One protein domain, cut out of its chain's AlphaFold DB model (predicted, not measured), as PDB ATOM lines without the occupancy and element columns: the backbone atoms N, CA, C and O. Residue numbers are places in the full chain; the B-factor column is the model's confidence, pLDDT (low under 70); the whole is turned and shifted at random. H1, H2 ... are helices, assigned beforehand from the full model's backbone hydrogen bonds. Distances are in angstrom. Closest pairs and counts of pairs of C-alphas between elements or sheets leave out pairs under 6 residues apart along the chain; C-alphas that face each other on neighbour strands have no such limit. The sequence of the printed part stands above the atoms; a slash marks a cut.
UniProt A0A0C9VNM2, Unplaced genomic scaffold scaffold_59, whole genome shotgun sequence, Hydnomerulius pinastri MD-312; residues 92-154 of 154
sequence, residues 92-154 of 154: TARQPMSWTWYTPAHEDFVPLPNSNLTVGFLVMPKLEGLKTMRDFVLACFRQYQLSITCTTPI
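AT A GLANCE: This is residues 92 to 154 of the 154 residues of an uncharacterized protein of Hydnomerulius pinastri MD-312 (UniProt A0A0C9VNM2). One long helix, H2, makes a rod; short helix H1 crosses it steeply on one side, a long loop folds back at its first end, and residues 138 to 154 stick out at the other. The printed part has 63 residues with two named helices, H1 then H2, and no named strand: all helix. It is extended, radius of gyration of the C-alphas 17.8 A, spanning 62 by 28 by 14 A.

IN THESE COORDINATES: Find C-alpha 96 at (155.755, 166.249, 247.133), where H1, residues 96 to 101, begins. H2, residues 124 to 149, runs 37.4 A from C-alpha 124 at (147.015, 163.746, 259.985) to C-alpha 149 at (167.270, 189.547, 241.980).

HOW THE PARTS SIT: H1 touches H2 at residues 129 to 136 alone; their closest C-alphas, Pro 96 and Met 133, are 4.4 A apart. They run opposite ways at a steep tilt of 68 degrees, only just short of about perpendicular. In H2 every O i to N i+4 pair is within hydrogen-bond range; in H1 0 of 2 are, but 3 of 3 O i to N i+3 pairs.

THE WHOLE: The link, residues 102 to 123, is long; residues 109 to 110 pair antiparallel with 121 to 122. The printed part has no cut. Residues 149 to 154 have pLDDT under 70.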
ATOM      1  N   THR A  92     155.831 160.393 240.883       75.62
ATOM      2  CA  THR A  92     155.502 159.176 241.626       75.62
ATOM      3  C   THR A  92     154.813 159.552 242.937       75.62
ATOM      4  O   THR A  92     155.091 160.610 243.499       75.62
ATOM      5  N   ALA A  93     153.968 158.668 243.480       74.81
ATOM      6  CA  ALA A  93     153.194 158.907 244.710       74.81
ATOM      7  C   ALA A  93     154.027 159.266 245.964       74.81
ATOM      8  O   ALA A  93     153.468 159.585 247.008       74.81
ATOM      9  N   ARG A  94     155.360 159.172 245.884       77.62
ATOM     10  CA  ARG A  94     156.296 159.500 246.967       77.62
ATOM     11  C   ARG A  94     156.841 160.926 246.893       77.62
ATOM     12  O   ARG A  94     157.519 161.351 247.822       77.62
ATOM     13  N   GLN A  95     156.615 161.645 245.797       85.25
ATOM     14  CA  GLN A  95     157.165 162.986 245.606       85.25
ATOM     15  C   GLN A  95     156.178 164.064 246.072       85.25
ATOM     16  O   GLN A  95     154.977 163.890 245.889       85.25
ATOM     17  N   PRO A  96     156.644 165.213 246.596       86.81
ATOM     18  CA  PRO A  96     155.755 166.249 247.133       86.81
ATOM     19  C   PRO A  96     154.656 166.697 246.159       86.81
ATOM     20  O   PRO A  96     153.502 166.839 246.548       86.81
ATOM     21  N   MET A  97     154.979 166.843 244.872       82.88
ATOM     22  CA  MET A  97     154.018 167.277 243.851       82.88
ATOM     23  C   MET A  97     152.942 166.235 243.512       82.88
ATOM     24  O   MET A  97     151.931 166.602 242.925       82.88
ATOM     25  N   SER A  98     153.070 164.959 243.910       84.06
ATOM     26  CA  SER A  98     151.993 163.984 243.672       84.06
ATOM     27  C   SER A  98     150.702 164.347 244.413       84.06
ATOM     28  O   SER A  98     149.610 163.993 243.971       84.06
ATOM     29  N   TRP A  99     150.819 165.096 245.513       86.50
ATOM     30  CA  TRP A  99     149.687 165.601 246.289       86.50
ATOM     31  C   TRP A  99     148.862 166.665 245.559       86.50
ATOM     32  O   TRP A  99     147.718 166.887 245.937       86.50
ATOM     33  N   THR A 100     149.364 167.259 244.470       80.88
ATOM     34  CA  THR A 100     148.572 168.160 243.612       80.88
ATOM     35  C   THR A 100     147.393 167.437 242.943       80.88
ATOM     36  O   THR A 100     146.415 168.073 242.564       80.88
ATOM     37  N   TRP A 101     147.454 166.104 242.833       81.88
ATOM     38  CA  TRP A 101     146.367 165.262 242.311       81.88
ATOM     39  C   TRP A 101     145.661 164.434 243.375       81.88
ATOM     40  O   TRP A 101     144.933 163.499 243.034       81.88
ATOM     41  N   TYR A 102     145.897 164.727 244.650       85.25
ATOM     42  CA  TYR A 102     145.157 164.091 245.724       85.25
ATOM     43  C   TYR A 102     143.711 164.599 245.719       85.25
ATOM     44  O   TYR A 102     143.462 165.796 245.840       85.25
ATOM     45  N   THR A 103     142.763 163.677 245.575       86.75
ATOM     46  CA  THR A 103     141.330 163.945 245.721       86.75
ATOM     47  C   THR A 103     140.891 163.354 247.057       86.75
ATOM     48  O   THR A 103     140.939 162.130 247.187       86.75
ATOM     49  N   PRO A 104     140.511 164.181 248.048       87.31
ATOM     50  CA  PRO A 104     140.032 163.676 249.329       87.31
ATOM     51  C   PRO A 104     138.793 162.797 249.146       87.31
ATOM     52  O   PRO A 104     137.856 163.181 248.444       87.31
ATOM     53  N   ALA A 105     138.777 161.642 249.799       88.69
ATOM     54  CA  ALA A 105     137.611 160.783 249.933       88.69
ATOM     55  C   ALA A 105     136.966 160.974 251.312       88.69
ATOM     56  O   ALA A 105     137.575 161.519 252.229       88.69
ATOM     57  N   HIS A 106     135.726 160.507 251.482       87.56
ATOM     58  CA  HIS A 106     135.004 160.646 252.753       87.56
ATOM     59  C   HIS A 106     135.773 160.045 253.947       87.56
ATOM     60  O   HIS A 106     135.801 160.631 255.024       87.56
ATOM     61  N   GLU A 107     136.458 158.923 253.725       90.25
ATOM     62  CA  GLU A 107     137.299 158.227 254.711       90.25
ATOM     63  C   GLU A 107     138.541 159.012 255.163       90.25
ATOM     64  O   GLU A 107     139.125 158.701 256.200       90.25
ATOM     65  N   ASP A 108     138.935 160.052 254.426       94.00
ATOM     66  CA  ASP A 108     140.089 160.880 254.768       94.00
ATOM     67  C   ASP A 108     139.771 161.937 255.834       94.00
ATOM     68  O   ASP A 108     140.666 162.684 256.240       94.00
ATOM     69  N   PHE A 109     138.519 162.020 256.292       92.50
ATOM     70  CA  PHE A 109     138.058 163.013 257.252       92.50
ATOM     71  C   PHE A 109     137.628 162.377 258.574       92.50
ATOM     72  O   PHE A 109     136.897 161.393 258.622       92.50
ATOM     73  N   VAL A 110     138.043 163.003 259.672       91.69
ATOM     74  CA  VAL A 110     137.599 162.698 261.031       91.69
ATOM     75  C   VAL A 110     136.448 163.641 261.382       91.69
ATOM     76  O   VAL A 110     136.646 164.858 261.304       91.69
ATOM     77  N   PRO A 111     135.268 163.135 261.782       90.25
ATOM     78  CA  PRO A 111     134.152 163.971 262.215       90.25
ATOM     79  C   PRO A 111     134.537 164.907 263.364       90.25
ATOM     80  O   PRO A 111     135.362 164.573 264.217       90.25
ATOM     81  N   LEU A 112     133.921 166.088 263.401       89.31
ATOM     82  CA  LEU A 112     134.146 167.031 264.493       89.31
ATOM     83  C   LEU A 112     133.446 166.540 265.769       89.31
ATOM     84  O   LEU A 112     132.266 166.180 265.711       89.31
ATOM     85  N   PRO A 113     134.121 166.557 266.933       86.88
ATOM     86  CA  PRO A 113     133.473 166.207 268.189       86.88
ATOM     87  C   PRO A 113     132.323 167.180 268.475       86.88
ATOM     88  O   PRO A 113     132.464 168.389 268.294       86.88
ATOM     89  N   ASN A 114     131.192 166.647 268.943       88.88
ATOM     90  CA  ASN A 114     129.974 167.403 269.267       88.88
ATOM     91  C   ASN A 114     129.354 168.163 268.079       88.88
ATOM     92  O   ASN A 114     128.732 169.208 268.264       88.88
ATOM     93  N   SER A 115     129.514 167.644 266.861       85.31
ATOM     94  CA  SER A 115     128.924 168.211 265.650       85.31
ATOM     95  C   SER A 115     128.086 167.176 264.906       85.31
ATOM     96  O   SER A 115     128.420 165.996 264.879       85.31
ATOM     97  N   ASN A 116     127.029 167.642 264.239       86.94
ATOM     98  CA  ASN A 116     126.240 166.831 263.307       86.94
ATOM     99  C   ASN A 116     126.875 166.761 261.905       86.94
ATOM    100  O   ASN A 116     126.284 166.195 260.988       86.94
ATOM    101  N   LEU A 117     128.049 167.372 261.707       83.38
ATOM    102  CA  LEU A 117     128.767 167.330 260.438       83.38
ATOM    103  C   LEU A 117     129.449 165.971 260.250       83.38
ATOM    104  O   LEU A 117     130.339 165.598 261.011       83.38
ATOM    105  N   THR A 118     129.076 165.270 259.179       75.06
ATOM    106  CA  THR A 118     129.665 163.978 258.788       75.06
ATOM    107  C   THR A 118     131.114 164.103 258.306       75.06
ATOM    108  O   THR A 118     131.839 163.117 258.266       75.06
ATOM    109  N   VAL A 119     131.552 165.308 257.930       82.00
ATOM    110  CA  VAL A 119     132.905 165.600 257.440       82.00
ATOM    111  C   VAL A 119     133.531 166.649 258.356       82.00
ATOM    112  O   VAL A 119     132.959 167.722 258.544       82.00
ATOM    113  N   GLY A 120     134.684 166.330 258.944       88.00
ATOM    114  CA  GLY A 120     135.433 167.236 259.817       88.00
ATOM    115  C   GLY A 120     136.849 167.501 259.311       88.00
ATOM    116  O   GLY A 120     137.031 167.944 258.181       88.00
ATOM    117  N   PHE A 121     137.863 167.277 260.147       92.00
ATOM    118  CA  PHE A 121     139.256 167.544 259.776       92.00
ATOM    119  C   PHE A 121     139.858 166.407 258.962       92.00
ATOM    120  O   PHE A 121     139.593 165.240 259.225       92.00
ATOM    121  N   LEU A 122     140.735 166.745 258.020       93.62
ATOM    122  CA  LEU A 122     141.523 165.749 257.304       93.62
ATOM    123  C   LEU A 122     142.418 164.973 258.287       93.62
ATOM    124  O   LEU A 122     143.025 165.571 259.182       93.62
ATOM    125  N   VAL A 123     142.546 163.659 258.108       94.38
ATOM    126  CA  VAL A 123     143.444 162.837 258.928       94.38
ATOM    127  C   VAL A 123     144.893 163.313 258.791       94.38
ATOM    128  O   VAL A 123     145.350 163.711 257.713       94.38
ATOM    129  N   MET A 124     145.646 163.224 259.893       94.94
ATOM    130  CA  MET A 124     147.015 163.746 259.985       94.94
ATOM    131  C   MET A 124     147.934 163.317 258.827       94.94
ATOM    132  O   MET A 124     148.589 164.192 258.265       94.94
ATOM    133  N   PRO A 125     147.962 162.043 258.380       94.19
ATOM    134  CA  PRO A 125     148.840 161.644 257.278       94.19
ATOM    135  C   PRO A 125     148.585 162.398 255.967       94.19
ATOM    136  O   PRO A 125     149.523 162.723 255.241       94.19
ATOM    137  N   LYS A 126     147.319 162.701 255.656       94.31
ATOM    138  CA  LYS A 126     146.947 163.419 254.431       94.31
ATOM    139  C   LYS A 126     147.253 164.906 254.546       94.31
ATOM    140  O   LYS A 126     147.722 165.516 253.587       94.31
ATOM    141  N   LEU A 127     147.039 165.472 255.735       93.50
ATOM    142  CA  LEU A 127     147.393 166.857 256.027       93.50
ATOM    143  C   LEU A 127     148.905 167.076 255.893       93.50
ATOM    144  O   LEU A 127     149.326 168.037 255.253       93.50
ATOM    145  N   GLU A 128     149.717 166.179 256.451       94.94
ATOM    146  CA  GLU A 128     151.176 166.233 256.312       94.94
ATOM    147  C   GLU A 128     151.609 166.088 254.852       94.94
ATOM    148  O   GLU A 128     152.448 166.850 254.377       94.94
ATOM    149  N   GLY A 129     150.958 165.203 254.097       91.88
ATOM    150  CA  GLY A 129     151.123 165.104 252.654       91.88
ATOM    151  C   GLY A 129     150.954 166.435 251.919       91.88
ATOM    152  O   GLY A 129     151.868 166.900 251.233       91.88
ATOM    153  N   LEU A 130     149.816 167.097 252.129       91.38
ATOM    154  CA  LEU A 130     149.529 168.411 251.547       91.38
ATOM    155  C   LEU A 130     150.526 169.491 252.003       91.38
ATOM    156  O   LEU A 130     150.902 170.353 251.206       91.38
ATOM    157  N   LYS A 131     151.004 169.440 253.255       92.38
ATOM    158  CA  LYS A 131     152.061 170.341 253.742       92.38
ATOM    159  C   LYS A 131     153.376 170.131 252.994       92.38
ATOM    160  O   LYS A 131     153.987 171.122 252.604       92.38
ATOM    161  N   THR A 132     153.778 168.886 252.719       92.81
ATOM    162  CA  THR A 132     155.019 168.622 251.967       92.81
ATOM    163  C   THR A 132     154.994 169.262 250.579       92.81
ATOM    164  O   THR A 132     155.969 169.885 250.161       92.81
ATOM    165  N   MET A 133     153.852 169.183 249.890       89.44
ATOM    166  CA  MET A 133     153.632 169.838 248.602       89.44
ATOM    167  C   MET A 133     153.731 171.358 248.723       89.44
ATOM    168  O   MET A 133     154.458 171.986 247.957       89.44
ATOM    169  N   ARG A 134     153.027 171.955 249.693       87.81
ATOM    170  CA  ARG A 134     153.082 173.403 249.947       87.81
ATOM    171  C   ARG A 134     154.520 173.866 250.169       87.81
ATOM    172  O   ARG A 134     154.951 174.842 249.562       87.81
ATOM    173  N   ASP A 135     155.261 173.173 251.026       89.38
ATOM    174  CA  ASP A 135     156.619 173.566 251.402       89.38
ATOM    175  C   ASP A 135     157.589 173.451 250.221       89.38
ATOM    176  O   ASP A 135     158.438 174.327 250.035       89.38
ATOM    177  N   PHE A 136     157.405 172.431 249.379       87.31
ATOM    178  CA  PHE A 136     158.125 172.285 248.118       87.31
ATOM    179  C   PHE A 136     157.856 173.461 247.168       87.31
ATOM    180  O   PHE A 136     158.800 174.109 246.713       87.31
ATOM    181  N   VAL A 137     156.586 173.807 246.928       82.75
ATOM    182  CA  VAL A 137     156.207 174.940 246.063       82.75
ATOM    183  C   VAL A 137     156.773 176.259 246.598       82.75
ATOM    184  O   VAL A 137     157.324 177.052 245.834       82.75
ATOM    185  N   LEU A 138     156.713 176.482 247.914       83.88
ATOM    186  CA  LEU A 138     157.303 177.664 248.546       83.88
ATOM    187  C   LEU A 138     158.827 177.720 248.371       83.88
ATOM    188  O   LEU A 138     159.381 178.803 248.186       83.88
ATOM    189  N   ALA A 139     159.521 176.580 248.422       85.75
ATOM    190  CA  ALA A 139     160.958 176.524 248.171       85.75
ATOM    191  C   ALA A 139     161.296 176.871 246.714       85.75
ATOM    192  O   ALA A 139     162.177 177.703 246.488       85.75
ATOM    193  N   CYS A 140     160.559 176.317 245.748       81.56
ATOM    194  CA  CYS A 140     160.699 176.669 244.334       81.56
ATOM    195  C   CYS A 140     160.450 178.165 244.099       81.56
ATOM    196  O   CYS A 140     161.233 178.821 243.414       81.56
ATOM    197  N   PHE A 141     159.411 178.733 244.718       79.56
ATOM    198  CA  PHE A 141     159.122 180.163 244.619       79.56
ATOM    199  C   PHE A 141     160.261 181.026 245.177       79.56
ATOM    200  O   PHE A 141     160.675 181.990 244.535       79.56
ATOM    201  N   ARG A 142     160.825 180.663 246.337       83.75
ATOM    202  CA  ARG A 142     161.986 181.371 246.903       83.75
ATOM    203  C   ARG A 142     163.197 181.329 245.971       83.75
ATOM    204  O   ARG A 142     163.825 182.360 245.760       83.75
ATOM    205  N   GLN A 143     163.509 180.169 245.391       81.38
ATOM    206  CA  GLN A 143     164.601 180.040 244.416       81.38
ATOM    207  C   GLN A 143     164.367 180.918 243.183       81.38
ATOM    208  O   GLN A 143     165.280 181.604 242.727       81.38
ATOM    209  N   TYR A 144     163.133 180.943 242.681       74.94
ATOM    210  CA  TYR A 144     162.751 181.796 241.566       74.94
ATOM    211  C   TYR A 144     162.944 183.289 241.887       74.94
ATOM    212  O   TYR A 144     163.588 184.000 241.116       74.94
ATOM    213  N   GLN A 145     162.469 183.757 243.043       78.38
ATOM    214  CA  GLN A 145     162.654 185.145 243.487       78.38
ATOM    215  C   GLN A 145     164.139 185.542 243.539       78.38
ATOM    216  O   GLN A 145     164.512 186.588 243.012       78.38
ATOM    217  N   LEU A 146     164.995 184.670 244.084       81.81
ATOM    218  CA  LEU A 146     166.444 184.892 244.129       81.81
ATOM    219  C   LEU A 146     167.062 184.995 242.725       81.81
ATOM    220  O   LEU A 146     167.915 185.852 242.481       81.81
ATOM    221  N   SER A 147     166.604 184.159 241.789       75.06
ATOM    222  CA  SER A 147     167.094 184.170 240.405       75.06
ATOM    223  C   SER A 147     166.791 185.486 239.682       75.06
ATOM    224  O   SER A 147     167.625 185.969 238.921       75.06
ATOM    225  N   ILE A 148     165.649 186.122 239.968       72.44
ATOM    226  CA  ILE A 148     165.325 187.442 239.413       72.44
ATOM    227  C   ILE A 148     166.269 188.500 239.989       72.44
ATOM    228  O   ILE A 148     166.850 189.276 239.235       72.44
ATOM    229  N   THR A 149     166.466 188.511 241.311       67.25
ATOM    230  CA  THR A 149     167.270 189.547 241.980       67.25
ATOM    231  C   THR A 149     168.751 189.528 241.594       67.25
ATOM    232  O   THR A 149     169.367 190.588 241.529       67.25
ATOM    233  N   CYS A 150     169.323 188.360 241.283       57.81
ATOM    234  CA  CYS A 150     170.724 188.239 240.857       57.81
ATOM    235  C   CYS A 150     170.972 188.589 239.380       57.81
ATOM    236  O   CYS A 150     172.130 188.713 238.990       57.81
ATOM    237  N   THR A 151     169.928 188.734 238.560       53.44
ATOM    238  CA  THR A 151     170.067 188.911 237.099       53.44
ATOM    239  C   THR A 151     169.842 190.358 236.644       53.44
ATOM    240  O   THR A 151     169.939 190.651 235.457       53.44
ATOM    241  N   THR A 152     169.572 191.289 237.563       43.03
ATOM    242  CA  THR A 152     169.546 192.736 237.281       43.03
ATOM    243  C   THR A 152     170.966 193.308 237.388       43.03
ATOM    244  O   THR A 152     171.477 193.388 238.507       43.03
ATOM    245  N   PRO A 153     171.633 193.707 236.285       45.56
ATOM    246  CA  PRO A 153     172.841 194.511 236.382       45.56
ATOM    247  C   PRO A 153     172.464 195.934 236.817       45.56
ATOM    248  O   PRO A 153     171.448 196.468 236.368       45.56
ATOM    249  N   ILE A 154     173.277 196.503 237.710       42.72
ATOM    250  CA  ILE A 154     173.273 197.931 238.069       42.72
ATOM    251  C   ILE A 154     173.731 198.744 236.856       42.72
ATOM    252  O   ILE A 154     174.695 198.289 236.196       42.72
TER     253      ILE A 154